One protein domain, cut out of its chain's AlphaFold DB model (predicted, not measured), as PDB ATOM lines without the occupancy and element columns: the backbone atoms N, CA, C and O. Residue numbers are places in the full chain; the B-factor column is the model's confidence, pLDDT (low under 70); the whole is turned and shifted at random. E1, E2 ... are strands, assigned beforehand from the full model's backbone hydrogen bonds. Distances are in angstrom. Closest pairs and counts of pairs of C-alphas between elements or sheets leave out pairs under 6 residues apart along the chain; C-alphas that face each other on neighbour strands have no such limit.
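What this domain is: This is residues 61 to 143 and 329 to 335 of the 456 residues of an uncharacterized protein of Candidatus Anammoximicrobium sp (UniProt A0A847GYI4). Picture two small twisted sheets face to face, a sandwich, with E1, E3, E6 and E5 in one layer and E2, E7 and E4 in the other, their strands at 21 degrees to each other. A long loop, residues 65 to 81, leads from E1 in the first sheet to E2 in the second. The printed part has 90 residues, with no named helix and seven named strands, E1 to E7 along the chain, holding 45 residues; the class is all strand. The four-strand sheet runs E1, E3, E6, E5 and is mixed; the three-strand sheet runs E2, E7, E4 and is antiparallel. The whole is compact, with a radius of gyration of the C-alphas of 13.5 A, yet only just elongated, spanning 43 by 29 by 22 A.

Where its parts are: Find C-alpha 61 at (105.338, 82.689, 65.703), where E1 begins; it runs over residues 61 to 64, 10.1 A. From C-alpha 82 at (108.658, 65.575, 75.529) follow E2, residues 82 to 90, the longest strand by residues, 25.3 A. Next come E3, residues 96 to 102, 19.5 A; E4, residues 108 to 113, 16.5 A; E5, residues 120 to 124, 13.0 A; and E6, residues 131 to 138, 22.7 A. Beyond the cut, E7, residues 329 to 334, 15.8 A, ends with C-alpha 334 at (112.710, 66.696, 74.138).

How they stand to each other: Start at edge strand E1, parallel to E3 at 14 degrees; look for N 63 and O 100, 2.8 A apart, within hydrogen-bond range. E3 and E6 are antiparallel at 161 degrees, with N 99 and O 134 at 2.8 A. E5 and E6 form a hairpin, antiparallel at 155 degrees, with N 121 and O 137 at 2.8 A. In the other sheet, E7 is the inner strand: it is antiparallel to E2 at 161 degrees, with N 331 and O 85 at 2.8 A, and to E4 at 159 degrees, with N 110 and O 332 at 2.8 A. Between the sheets, the closest C-alphas of E4 and E6 are those of Phe 109 and Glu 132, 7.1 A apart. E3 and E7 are near each other, with 5 pairs of C-alphas within 10 A. E2 and E5 are apart.

The domain as a whole: The two C-alphas farthest apart are those of Gly 80 and Lys 143, at 44.5 A. Residues 144 to 328 are not printed; C-alphas 143 and 329 are 25.6 A apart across this cut. Of the links printed whole, E1 to E2 is long, with 17 residues. Mean pLDDT of the printed part is 79.9; residues 66 to 82 and residue 335 are under 70.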
ATOM      1  N   LEU A  61     106.101  83.164  64.556       90.88
ATOM      2  CA  LEU A  61     105.338  82.689  65.703       90.88
ATOM      3  C   LEU A  61     106.311  82.348  66.825       90.88
ATOM      4  O   LEU A  61     107.133  81.443  66.684       90.88
ATOM      5  N   LYS A  62     106.218  83.076  67.935       90.06
ATOM      6  CA  LYS A  62     107.079  82.856  69.097       90.06
ATOM      7  C   LYS A  62     106.454  81.840  70.041       90.06
ATOM      8  O   LYS A  62     105.288  81.962  70.412       90.06
ATOM      9  N   VAL A  63     107.252  80.861  70.441       86.50
ATOM     10  CA  VAL A  63     106.902  79.845  71.427       86.50
ATOM     11  C   VAL A  63     107.914  79.906  72.550       86.50
ATOM     12  O   VAL A  63     109.113  79.928  72.298       86.50
ATOM     13  N   ASP A  64     107.435  79.892  73.783       83.00
ATOM     14  CA  ASP A  64     108.292  79.869  74.956       83.00
ATOM     15  C   ASP A  64     107.987  78.618  75.785       83.00
ATOM     16  O   ASP A  64     106.898  78.485  76.347       83.00
ATOM     17  N   PHE A  65     108.939  77.682  75.814       75.06
ATOM     18  CA  PHE A  65     108.871  76.485  76.657       75.06
ATOM     19  C   PHE A  65     109.397  76.740  78.079       75.06
ATOM     20  O   PHE A  65     109.231  75.876  78.939       75.06
ATOM     21  N   ALA A  66     110.013  77.898  78.344       66.75
ATOM     22  CA  ALA A  66     110.454  78.324  79.671       66.75
ATOM     23  C   ALA A  66     109.343  79.048  80.457       66.75
ATOM     24  O   ALA A  66     109.348  79.042  81.690       66.75
ATOM     25  N   ALA A  67     108.359  79.634  79.768       63.47
ATOM     26  CA  ALA A  67     107.219  80.296  80.397       63.47
ATOM     27  C   ALA A  67     106.234  79.287  81.025       63.47
ATOM     28  O   ALA A  67     105.297  78.797  80.384       63.47
ATOM     29  N   VAL A  68     106.405  79.016  82.321       44.00
ATOM     30  CA  VAL A  68     105.417  78.313  83.154       44.00
ATOM     31  C   VAL A  68     104.115  79.134  83.170       44.00
ATOM     32  O   VAL A  68     104.013  80.130  83.877       44.00
ATOM     33  N   GLY A  69     103.122  78.745  82.359       40.72
ATOM     34  CA  GLY A  69     101.788  79.376  82.336       40.72
ATOM     35  C   GLY A  69     101.338  80.040  81.025       40.72
ATOM     36  O   GLY A  69     100.345  80.768  81.041       40.72
ATOM     37  N   ALA A  70     102.003  79.810  79.887       41.50
ATOM     38  CA  ALA A  70     101.539  80.329  78.592       41.50
ATOM     39  C   ALA A  70     100.133  79.805  78.188       41.50
ATOM     40  O   ALA A  70      99.730  78.703  78.565       41.50
ATOM     41  N   GLN A  71      99.396  80.596  77.387       40.00
ATOM     42  CA  GLN A  71      97.959  80.436  77.057       40.00
ATOM     43  C   GLN A  71      97.534  79.046  76.548       40.00
ATOM     44  O   GLN A  71      96.366  78.681  76.665       40.00
ATOM     45  N   THR A  72      98.455  78.258  75.995       47.41
ATOM     46  CA  THR A  72      98.238  76.832  75.729       47.41
ATOM     47  C   THR A  72      99.372  76.070  76.409       47.41
ATOM     48  O   THR A  72     100.483  76.045  75.884       47.41
ATOM     49  N   PRO A  73      99.153  75.502  77.603       48.50
ATOM     50  CA  PRO A  73     100.233  74.879  78.345       48.50
ATOM     51  C   PRO A  73     100.692  73.618  77.602       48.50
ATOM     52  O   PRO A  73      99.832  72.837  77.170       48.50
ATOM     53  N   PRO A  74     102.009  73.401  77.452       53.03
ATOM     54  CA  PRO A  74     102.514  72.225  76.772       53.03
ATOM     55  C   PRO A  74     101.989  70.965  77.470       53.03
ATOM     56  O   PRO A  74     101.999  70.851  78.699       53.03
ATOM     57  N   ARG A  75     101.434  70.048  76.675       55.75
ATOM     58  CA  ARG A  75     100.916  68.773  77.165       55.75
ATOM     59  C   ARG A  75     102.061  67.780  77.196       55.75
ATOM     60  O   ARG A  75     102.777  67.615  76.210       55.75
ATOM     61  N   PHE A  76     102.205  67.130  78.335       56.97
ATOM     62  CA  PHE A  76     103.085  65.991  78.477       56.97
ATOM     63  C   PHE A  76     102.414  64.778  77.815       56.97
ATOM     64  O   PHE A  76     101.258  64.487  78.126       56.97
ATOM     65  N   LEU A  77     103.076  64.142  76.847       52.88
ATOM     66  CA  LEU A  77     102.540  62.966  76.156       52.88
ATOM     67  C   LEU A  77     102.925  61.688  76.908       52.88
ATOM     68  O   LEU A  77     104.048  61.586  77.398       52.88
ATOM     69  N   ASP A  78     102.019  60.707  76.928       41.50
ATOM     70  CA  ASP A  78     102.097  59.432  77.669       41.50
ATOM     71  C   ASP A  78     103.325  58.537  77.338       41.50
ATOM     72  O   ASP A  78     103.481  57.465  77.912       41.50
ATOM     73  N   GLU A  79     104.222  58.978  76.446       44.31
ATOM     74  CA  GLU A  79     105.509  58.338  76.109       44.31
ATOM     75  C   GLU A  79     106.725  58.971  76.822       44.31
ATOM     76  O   GLU A  79     107.867  58.609  76.549       44.31
ATOM     77  N   GLY A  80     106.513  59.900  77.759       48.31
ATOM     78  CA  GLY A  80     107.474  60.069  78.851       48.31
ATOM     79  C   GLY A  80     108.724  60.928  78.603       48.31
ATOM     80  O   GLY A  80     109.598  60.911  79.458       48.31
ATOM     81  N   ALA A  81     108.862  61.708  77.521       56.62
ATOM     82  CA  ALA A  81     110.116  62.466  77.304       56.62
ATOM     83  C   ALA A  81     110.010  63.814  76.560       56.62
ATOM     84  O   ALA A  81     111.040  64.367  76.165       56.62
ATOM     85  N   ALA A  82     108.806  64.350  76.320       63.94
ATOM     86  CA  ALA A  82     108.658  65.575  75.529       63.94
ATOM     87  C   ALA A  82     107.500  66.478  75.963       63.94
ATOM     88  O   ALA A  82     106.406  66.014  76.289       63.94
ATOM     89  N   TRP A  83     107.733  67.785  75.867       72.31
ATOM     90  CA  TRP A  83     106.709  68.821  75.960       72.31
ATOM     91  C   TRP A  83     106.124  69.083  74.570       72.31
ATOM     92  O   TRP A  83     106.879  69.407  73.656       72.31
ATOM     93  N   GLU A  84     104.802  68.968  74.390       80.25
ATOM     94  CA  GLU A  84     104.133  69.250  73.108       80.25
ATOM     95  C   GLU A  84     103.237  70.496  73.187       80.25
ATOM     96  O   GLU A  84     102.336  70.582  74.022       80.25
ATOM     97  N   LEU A  85     103.426  71.426  72.249       81.44
ATOM     98  CA  LEU A  85     102.523  72.541  71.968       81.44
ATOM     99  C   LEU A  85     101.947  72.387  70.560       81.44
ATOM    100  O   LEU A  85     102.674  72.102  69.614       81.44
ATOM    101  N   THR A  86     100.646  72.618  70.394       84.19
ATOM    102  CA  THR A  86     100.014  72.634  69.068       84.19
ATOM    103  C   THR A  86      99.702  74.066  68.648       84.19
ATOM    104  O   THR A  86      98.952  74.756  69.333       84.19
ATOM    105  N   LEU A  87     100.242  74.487  67.505       87.00
ATOM    106  CA  LEU A  87     100.023  75.798  66.899       87.00
ATOM    107  C   LEU A  87      99.152  75.662  65.642       87.00
ATOM    108  O   LEU A  87      99.640  75.179  64.612       87.00
ATOM    109  N   PRO A  88      97.873  76.069  65.692       89.06
ATOM    110  CA  PRO A  88      97.054  76.217  64.500       89.06
ATOM    111  C   PRO A  88      97.290  77.591  63.856       89.06
ATOM    112  O   PRO A  88      97.136  78.622  64.506       89.06
ATOM    113  N   PHE A  89      97.617  77.626  62.566       89.00
ATOM    114  CA  PHE A  89      97.681  78.870  61.789       89.00
ATOM    115  C   PHE A  89      97.397  78.609  60.307       89.00
ATOM    116  O   PHE A  89      97.447  77.472  59.850       89.00
ATOM    117  N   THR A  90      97.085  79.651  59.533       89.38
ATOM    118  CA  THR A  90      96.835  79.517  58.086       89.38
ATOM    119  C   THR A  90      97.958  80.159  57.282       89.38
ATOM    120  O   THR A  90      98.430  81.215  57.665       89.38
ATOM    121  N   LEU A  91      98.395  79.568  56.169       90.12
ATOM    122  CA  LEU A  91      99.415  80.143  55.269       90.12
ATOM    123  C   LEU A  91      98.802  81.065  54.198       90.12
ATOM    124  O   LEU A  91      99.193  81.066  53.027       90.12
ATOM    125  N   VAL A  92      97.790  81.829  54.592       88.88
ATOM    126  CA  VAL A  92      97.077  82.772  53.724       88.88
ATOM    127  C   VAL A  92      97.930  84.021  53.564       88.88
ATOM    128  O   VAL A  92      98.396  84.590  54.547       88.88
ATOM    129  N   GLY A  93      98.188  84.424  52.320       86.62
ATOM    130  CA  GLY A  93      99.051  85.573  52.025       86.62
ATOM    131  C   GLY A  93     100.524  85.408  52.397       86.62
ATOM    132  O   GLY A  93     101.289  86.357  52.246       86.62
ATOM    133  N   ARG A  94     100.950  84.222  52.850       88.81
ATOM    134  CA  ARG A  94     102.351  83.926  53.160       88.81
ATOM    135  C   ARG A  94     102.804  82.631  52.518       88.81
ATOM    136  O   ARG A  94     102.116  81.616  52.555       88.81
ATOM    137  N   GLU A  95     104.006  82.665  51.966       90.81
ATOM    138  CA  GLU A  95     104.700  81.456  51.523       90.81
ATOM    139  C   GLU A  95     105.392  80.741  52.683       90.81
ATOM    140  O   GLU A  95     105.593  79.534  52.617       90.81
ATOM    141  N   GLN A  96     105.719  81.473  53.750       94.00
ATOM    142  CA  GLN A  96     106.495  80.976  54.876       94.00
ATOM    143  C   GLN A  96     106.053  81.630  56.187       94.00
ATOM    144  O   GLN A  96     105.744  82.824  56.227       94.00
ATOM    145  N   VAL A  97     106.069  80.833  57.253       94.50
ATOM    146  CA  VAL A  97     106.000  81.274  58.650       94.50
ATOM    147  C   VAL A  97     107.153  80.621  59.402       94.50
ATOM    148  O   VAL A  97     107.375  79.419  59.260       94.50
ATOM    149  N   THR A  98     107.881  81.394  60.201       95.69
ATOM    150  CA  THR A  98     108.967  80.886  61.047       95.69
ATOM    151  C   THR A  98     108.452  80.676  62.465       95.69
ATOM    152  O   THR A  98     107.872  81.577  63.061       95.69
ATOM    153  N   ILE A  99     108.669  79.492  63.026       94.25
ATOM    154  CA  ILE A  99     108.454  79.210  64.444       94.25
ATOM    155  C   ILE A  99     109.774  79.479  65.162       94.25
ATOM    156  O   ILE A  99     110.784  78.844  64.858       94.25
ATOM    157  N   GLU A 100     109.760  80.426  66.095       93.25
ATOM    158  CA  GLU A 100     110.885  80.745  66.971       93.25
ATOM    159  C   GLU A 100     110.582  80.191  68.364       93.25
ATOM    160  O   GLU A 100     109.699  80.698  69.054       93.25
ATOM    161  N   ALA A 101     111.277  79.125  68.755       90.19
ATOM    162  CA  ALA A 101     111.074  78.447  70.027       90.19
ATOM    163  C   ALA A 101     112.209  78.776  70.998       90.19
ATOM    164  O   ALA A 101     113.369  78.471  70.724       90.19
ATOM    165  N   HIS A 102     111.870  79.370  72.138       88.50
ATOM    166  CA  HIS A 102     112.781  79.551  73.258       88.50
ATOM    167  C   HIS A 102     112.719  78.326  74.173       88.50
ATOM    168  O   HIS A 102     111.640  77.943  74.638       88.50
ATOM    169  N   LEU A 103     113.868  77.689  74.386       84.06
ATOM    170  CA  LEU A 103     113.994  76.485  75.196       84.06
ATOM    171  C   LEU A 103     114.571  76.836  76.576       84.06
ATOM    172  O   LEU A 103     115.516  77.621  76.645       84.06
ATOM    173  N   PRO A 104     114.060  76.244  77.672       75.62
ATOM    174  CA  PRO A 104     114.583  76.501  79.016       75.62
ATOM    175  C   PRO A 104     116.014  75.977  79.214       75.62
ATOM    176  O   PRO A 104     116.745  76.478  80.059       75.62
ATOM    177  N   GLU A 105     116.416  74.968  78.442       72.81
ATOM    178  CA  GLU A 105     117.744  74.353  78.467       72.81
ATOM    179  C   GLU A 105     118.038  73.715  77.090       72.81
ATOM    180  O   GLU A 105     117.121  73.581  76.271       72.81
ATOM    181  N   PRO A 106     119.295  73.343  76.782       77.62
ATOM    182  CA  PRO A 106     119.627  72.689  75.519       77.62
ATOM    183  C   PRO A 106     118.902  71.348  75.376       77.62
ATOM    184  O   PRO A 106     118.976  70.519  76.268       77.62
ATOM    185  N   GLY A 107     118.272  71.079  74.236       76.00
ATOM    186  CA  GLY A 107     117.644  69.784  73.973       76.00
ATOM    187  C   GLY A 107     117.227  69.638  72.516       76.00
ATOM    188  O   GLY A 107     117.620  70.430  71.657       76.00
ATOM    189  N   LYS A 108     116.446  68.602  72.206       82.81
ATOM    190  CA  LYS A 108     116.018  68.335  70.830       82.81
ATOM    191  C   LYS A 108     114.635  68.931  70.594       82.81
ATOM    192  O   LYS A 108     113.645  68.460  71.144       82.81
ATOM    193  N   PHE A 109     114.573  69.952  69.746       86.31
ATOM    194  CA  PHE A 109     113.322  70.536  69.277       86.31
ATOM    195  C   PHE A 109     112.924  69.966  67.915       86.31
ATOM    196  O   PHE A 109     113.744  69.879  66.997       86.31
ATOM    197  N   GLU A 110     111.659  69.590  67.784       89.69
ATOM    198  CA  GLU A 110     111.067  69.082  66.554       89.69
ATOM    199  C   GLU A 110     109.730  69.766  66.287       89.69
ATOM    200  O   GLU A 110     108.979  70.093  67.204       89.69
ATOM    201  N   VAL A 111     109.392  69.936  65.011       91.31
ATOM    202  CA  VAL A 111     108.046  70.334  64.600       91.31
ATOM    203  C   VAL A 111     107.483  69.252  63.700       91.31
ATOM    204  O   VAL A 111     108.089  68.882  62.697       91.31
ATOM    205  N   ILE A 112     106.308  68.756  64.069       90.56
ATOM    206  CA  ILE A 112     105.579  67.729  63.336       90.56
ATOM    207  C   ILE A 112     104.310  68.351  62.772       90.56
ATOM    208  O   ILE A 112     103.514  68.959  63.487       90.56
ATOM    209  N   GLN A 113     104.088  68.170  61.479       89.94
ATOM    210  CA  GLN A 113     102.841  68.562  60.845       89.94
ATOM    211  C   GLN A 113     101.751  67.528  61.154       89.94
ATOM    212  O   GLN A 113     101.840  66.375  60.742       89.94
ATOM    213  N   ALA A 114     100.697  67.949  61.852       87.25
ATOM    214  CA  ALA A 114      99.580  67.077  62.214       87.25
ATOM    215  C   ALA A 114      98.436  67.079  61.186       87.25
ATOM    216  O   ALA A 114      97.671  66.121  61.123       87.25
ATOM    217  N   ASN A 115      98.317  68.128  60.366       87.50
ATOM    218  CA  ASN A 115      97.343  68.178  59.276       87.50
ATOM    219  C   ASN A 115      98.010  67.821  57.943       87.50
ATOM    220  O   ASN A 115      98.578  68.700  57.302       87.50
ATOM    221  N   ALA A 116      97.900  66.567  57.500       86.06
ATOM    222  CA  ALA A 116      98.494  66.095  56.245       86.06
ATOM    223  C   ALA A 116      97.962  66.805  54.981       86.06
ATOM    224  O   ALA A 116      98.632  66.797  53.947       86.06
ATOM    225  N   ALA A 117      96.781  67.433  55.040       85.88
ATOM    226  CA  ALA A 117      96.230  68.169  53.902       85.88
ATOM    227  C   ALA A 117      97.027  69.446  53.595       85.88
ATOM    228  O   ALA A 117      97.140  69.839  52.431       85.88
ATOM    229  N   ALA A 118      97.609  70.074  54.620       84.88
ATOM    230  CA  ALA A 118      98.387  71.294  54.473       84.88
ATOM    231  C   ALA A 118      99.793  70.991  53.966       84.88
ATOM    232  O   ALA A 118     100.735  70.951  54.738       84.88
ATOM    233  N   LYS A 119      99.952  70.725  52.668       86.81
ATOM    234  CA  LYS A 119     101.249  70.389  52.054       86.81
ATOM    235  C   LYS A 119     102.297  71.477  52.359       86.81
ATOM    236  O   LYS A 119     102.336  72.511  51.684       86.81
ATOM    237  N   VAL A 120     103.149  71.237  53.355       91.81
ATOM    238  CA  VAL A 120     104.229  72.133  53.778       91.81
ATOM    239  C   VAL A 120     105.554  71.389  53.831       91.81
ATOM    240  O   VAL A 120     105.611  70.168  53.949       91.81
ATOM    241  N   GLU A 121     106.623  72.153  53.715       94.19
ATOM    242  CA  GLU A 121     107.991  71.725  53.921       94.19
ATOM    243  C   GLU A 121     108.487  72.341  55.231       94.19
ATOM    244  O   GLU A 121     108.329  73.541  55.461       94.19
ATOM    245  N   ILE A 122     109.069  71.512  56.095       93.69
ATOM    246  CA  ILE A 122     109.610  71.929  57.390       93.69
ATOM    247  C   ILE A 122     111.124  72.029  57.245       93.69
ATOM    248  O   ILE A 122     111.788  71.021  56.996       93.69
ATOM    249  N   ARG A 123     111.679  73.233  57.394       95.31
ATOM    250  CA  ARG A 123     113.120  73.485  57.266       95.31
ATOM    251  C   ARG A 123     113.678  73.999  58.583       95.31
ATOM    252  O   ARG A 123     113.214  75.005  59.106       95.31
ATOM    253  N   ARG A 124     114.694  73.325  59.116       92.75
ATOM    254  CA  ARG A 124     115.393  73.790  60.319       92.75
ATOM    255  C   ARG A 124     116.424  74.849  59.940       92.75
ATOM    256  O   ARG A 124     117.230  74.622  59.039       92.75
ATOM    257  N   GLN A 125     116.396  75.986  60.622       91.75
ATOM    258  CA  GLN A 125     117.430  77.012  60.513       91.75
ATOM    259  C   GLN A 125     118.545  76.763  61.545       91.75
ATOM    260  O   GLN A 125     118.322  76.042  62.521       91.75
ATOM    261  N   PRO A 126     119.743  77.352  61.367       85.38
ATOM    262  CA  PRO A 126     120.784  77.315  62.388       85.38
ATOM    263  C   PRO A 126     120.272  77.879  63.720       85.38
ATOM    264  O   PRO A 126     119.733  78.987  63.763       85.38
ATOM    265  N   ALA A 127     120.440  77.111  64.797       79.69
ATOM    266  CA  ALA A 127     120.070  77.538  66.142       79.69
ATOM    267  C   ALA A 127     120.991  78.666  66.635       79.69
ATOM    268  O   ALA A 127     122.178  78.711  66.301       79.69
ATOM    269  N   ALA A 128     120.445  79.564  67.456       77.25
ATOM    270  CA  ALA A 128     121.188  80.651  68.085       77.25
ATOM    271  C   ALA A 128     121.000  80.580  69.607       77.25
ATOM    272  O   ALA A 128     120.017  81.082  70.153       77.25
ATOM    273  N   GLY A 129     121.944  79.936  70.300       80.38
ATOM    274  CA  GLY A 129     121.869  79.730  71.749       80.38
ATOM    275  C   GLY A 129     120.698  78.823  72.140       80.38
ATOM    276  O   GLY A 129     120.566  77.727  71.608       80.38
ATOM    277  N   ALA A 130     119.852  79.292  73.061       81.00
ATOM    278  CA  ALA A 130     118.656  78.579  73.529       81.00
ATOM    279  C   ALA A 130     117.429  78.745  72.607       81.00
ATOM    280  O   ALA A 130     116.330  78.306  72.947       81.00
ATOM    281  N   THR A 131     117.597  79.409  71.460       87.88
ATOM    282  CA  THR A 131     116.513  79.672  70.515       87.88
ATOM    283  C   THR A 131     116.659  78.805  69.270       87.88
ATOM    284  O   THR A 131     117.643  78.893  68.530       87.88
ATOM    285  N   GLU A 132     115.631  78.004  69.017       91.19
ATOM    286  CA  GLU A 132     115.472  77.194  67.815       91.19
ATOM    287  C   GLU A 132     114.568  77.906  66.810       91.19
ATOM    288  O   GLU A 132     113.594  78.570  67.177       91.19
ATOM    289  N   ARG A 133     114.881  77.758  65.521       93.75
ATOM    290  CA  ARG A 133     114.106  78.352  64.430       93.75
ATOM    291  C   ARG A 133     113.767  77.305  63.384       93.75
ATOM    292  O   ARG A 133     114.648  76.630  62.849       93.75
ATOM    293  N   ILE A 134     112.479  77.180  63.084       94.94
ATOM    294  CA  ILE A 134     111.968  76.253  62.078       94.94
ATOM    295  C   ILE A 134     111.048  77.006  61.126       94.94
ATOM    296  O   ILE A 134     110.055  77.594  61.544       94.94
ATOM    297  N   ASP A 135     111.357  76.949  59.839       95.81
ATOM    298  CA  ASP A 135     110.503  77.483  58.793       95.81
ATOM    299  C   ASP A 135     109.473  76.449  58.370       95.81
ATOM    300  O   ASP A 135     109.803  75.317  58.010       95.81
ATOM    301  N   ILE A 136     108.219  76.878  58.354       95.00
ATOM    302  CA  ILE A 136     107.118  76.165  57.729       95.00
ATOM    303  C   ILE A 136     106.844  76.843  56.395       95.00
ATOM    304  O   ILE A 136     106.252  77.923  56.334       95.00
ATOM    305  N   VAL A 137     107.306  76.208  55.322       94.19
ATOM    306  CA  VAL A 137     107.205  76.721  53.957       94.19
ATOM    307  C   VAL A 137     106.065  76.015  53.246       94.19
ATOM    308  O   VAL A 137     105.961  74.792  53.247       94.19
ATOM    309  N   ARG A 138     105.196  76.772  52.593       90.19
ATOM    310  CA  ARG A 138     104.128  76.222  51.766       90.19
ATOM    311  C   ARG A 138     104.733  75.446  50.594       90.19
ATOM    312  O   ARG A 138     105.372  76.031  49.726       90.19
ATOM    313  N   ALA A 139     104.480  74.139  50.520       85.38
ATOM    314  CA  ALA A 139     104.921  73.319  49.386       85.38
ATOM    315  C   ALA A 139     104.001  73.489  48.163       85.38
ATOM    316  O   ALA A 139     104.335  73.096  47.043       85.38
ATOM    317  N   TRP A 140     102.828  74.091  48.367       78.31
ATOM    318  CA  TRP A 140     101.904  74.439  47.299       78.31
ATOM    319  C   TRP A 140     102.431  75.594  46.447       78.31
ATOM    320  O   TRP A 140     102.494  76.743  46.890       78.31
ATOM    321  N   LYS A 141     102.761  75.281  45.191       76.94
ATOM    322  CA  LYS A 141     103.064  76.275  44.162       76.94
ATOM    323  C   LYS A 141     101.792  76.602  43.400       76.94
ATOM    324  O   LYS A 141     101.255  75.750  42.693       76.94
ATOM    325  N   PHE A 142     101.336  77.840  43.543       79.62
ATOM    326  CA  PHE A 142     100.166  78.309  42.821       79.62
ATOM    327  C   PHE A 142     100.527  78.634  41.388       79.62
ATOM    328  O   PHE A 142     101.566  79.229  41.103       79.62
ATOM    329  N   LYS A 143      99.644  78.226  40.486       86.62
ATOM    330  CA  LYS A 143      99.796  78.471  39.065       86.62
ATOM    331  C   LYS A 143      98.710  79.454  38.623       86.62
ATOM    332  O   LYS A 143      97.537  79.117  38.756       86.62
ATOM    333  N   ALA A 329     100.835  72.702  63.482       90.38
ATOM    334  CA  ALA A 329     102.217  72.409  63.844       90.38
ATOM    335  C   ALA A 329     102.299  71.941  65.302       90.38
ATOM    336  O   ALA A 329     101.998  72.696  66.225       90.38
ATOM    337  N   LYS A 330     102.718  70.693  65.514       89.50
ATOM    338  CA  LYS A 330     103.040  70.141  66.830       89.50
ATOM    339  C   LYS A 330     104.509  70.389  67.125       89.50
ATOM    340  O   LYS A 330     105.375  69.719  66.571       89.50
ATOM    341  N   CYS A 331     104.774  71.368  67.970       89.19
ATOM    342  CA  CYS A 331     106.100  71.717  68.446       89.19
ATOM    343  C   CYS A 331     106.429  70.818  69.638       89.19
ATOM    344  O   CYS A 331     105.732  70.873  70.651       89.19
ATOM    345  N   ARG A 332     107.459  69.986  69.509       86.19
ATOM    346  CA  ARG A 332     107.909  69.046  70.532       86.19
ATOM    347  C   ARG A 332     109.290  69.423  71.016       86.19
ATOM    348  O   ARG A 332     110.208  69.584  70.218       86.19
ATOM    349  N   TYR A 333     109.435  69.519  72.325       83.00
ATOM    350  CA  TYR A 333     110.713  69.735  72.973       83.00
ATOM    351  C   TYR A 333     111.071  68.516  73.820       83.00
ATOM    352  O   TYR A 333     110.397  68.221  74.807       83.00
ATOM    353  N   HIS A 334     112.121  67.809  73.410       76.00
ATOM    354  CA  HIS A 334     112.710  66.696  74.138       76.00
ATOM    355  C   HIS A 334     113.870  67.204  74.980       76.00
ATOM    356  O   HIS A 334     114.814  67.816  74.468       76.00
ATOM    357  N   LEU A 335     113.800  66.905  76.267       69.38
ATOM    358  CA  LEU A 335     114.845  67.256  77.205       69.38
ATOM    359  C   LEU A 335     116.130  66.449  76.908       69.38
ATOM    360  O   LEU A 335     116.044  65.329  76.395       69.38
TER     361      LEU A 335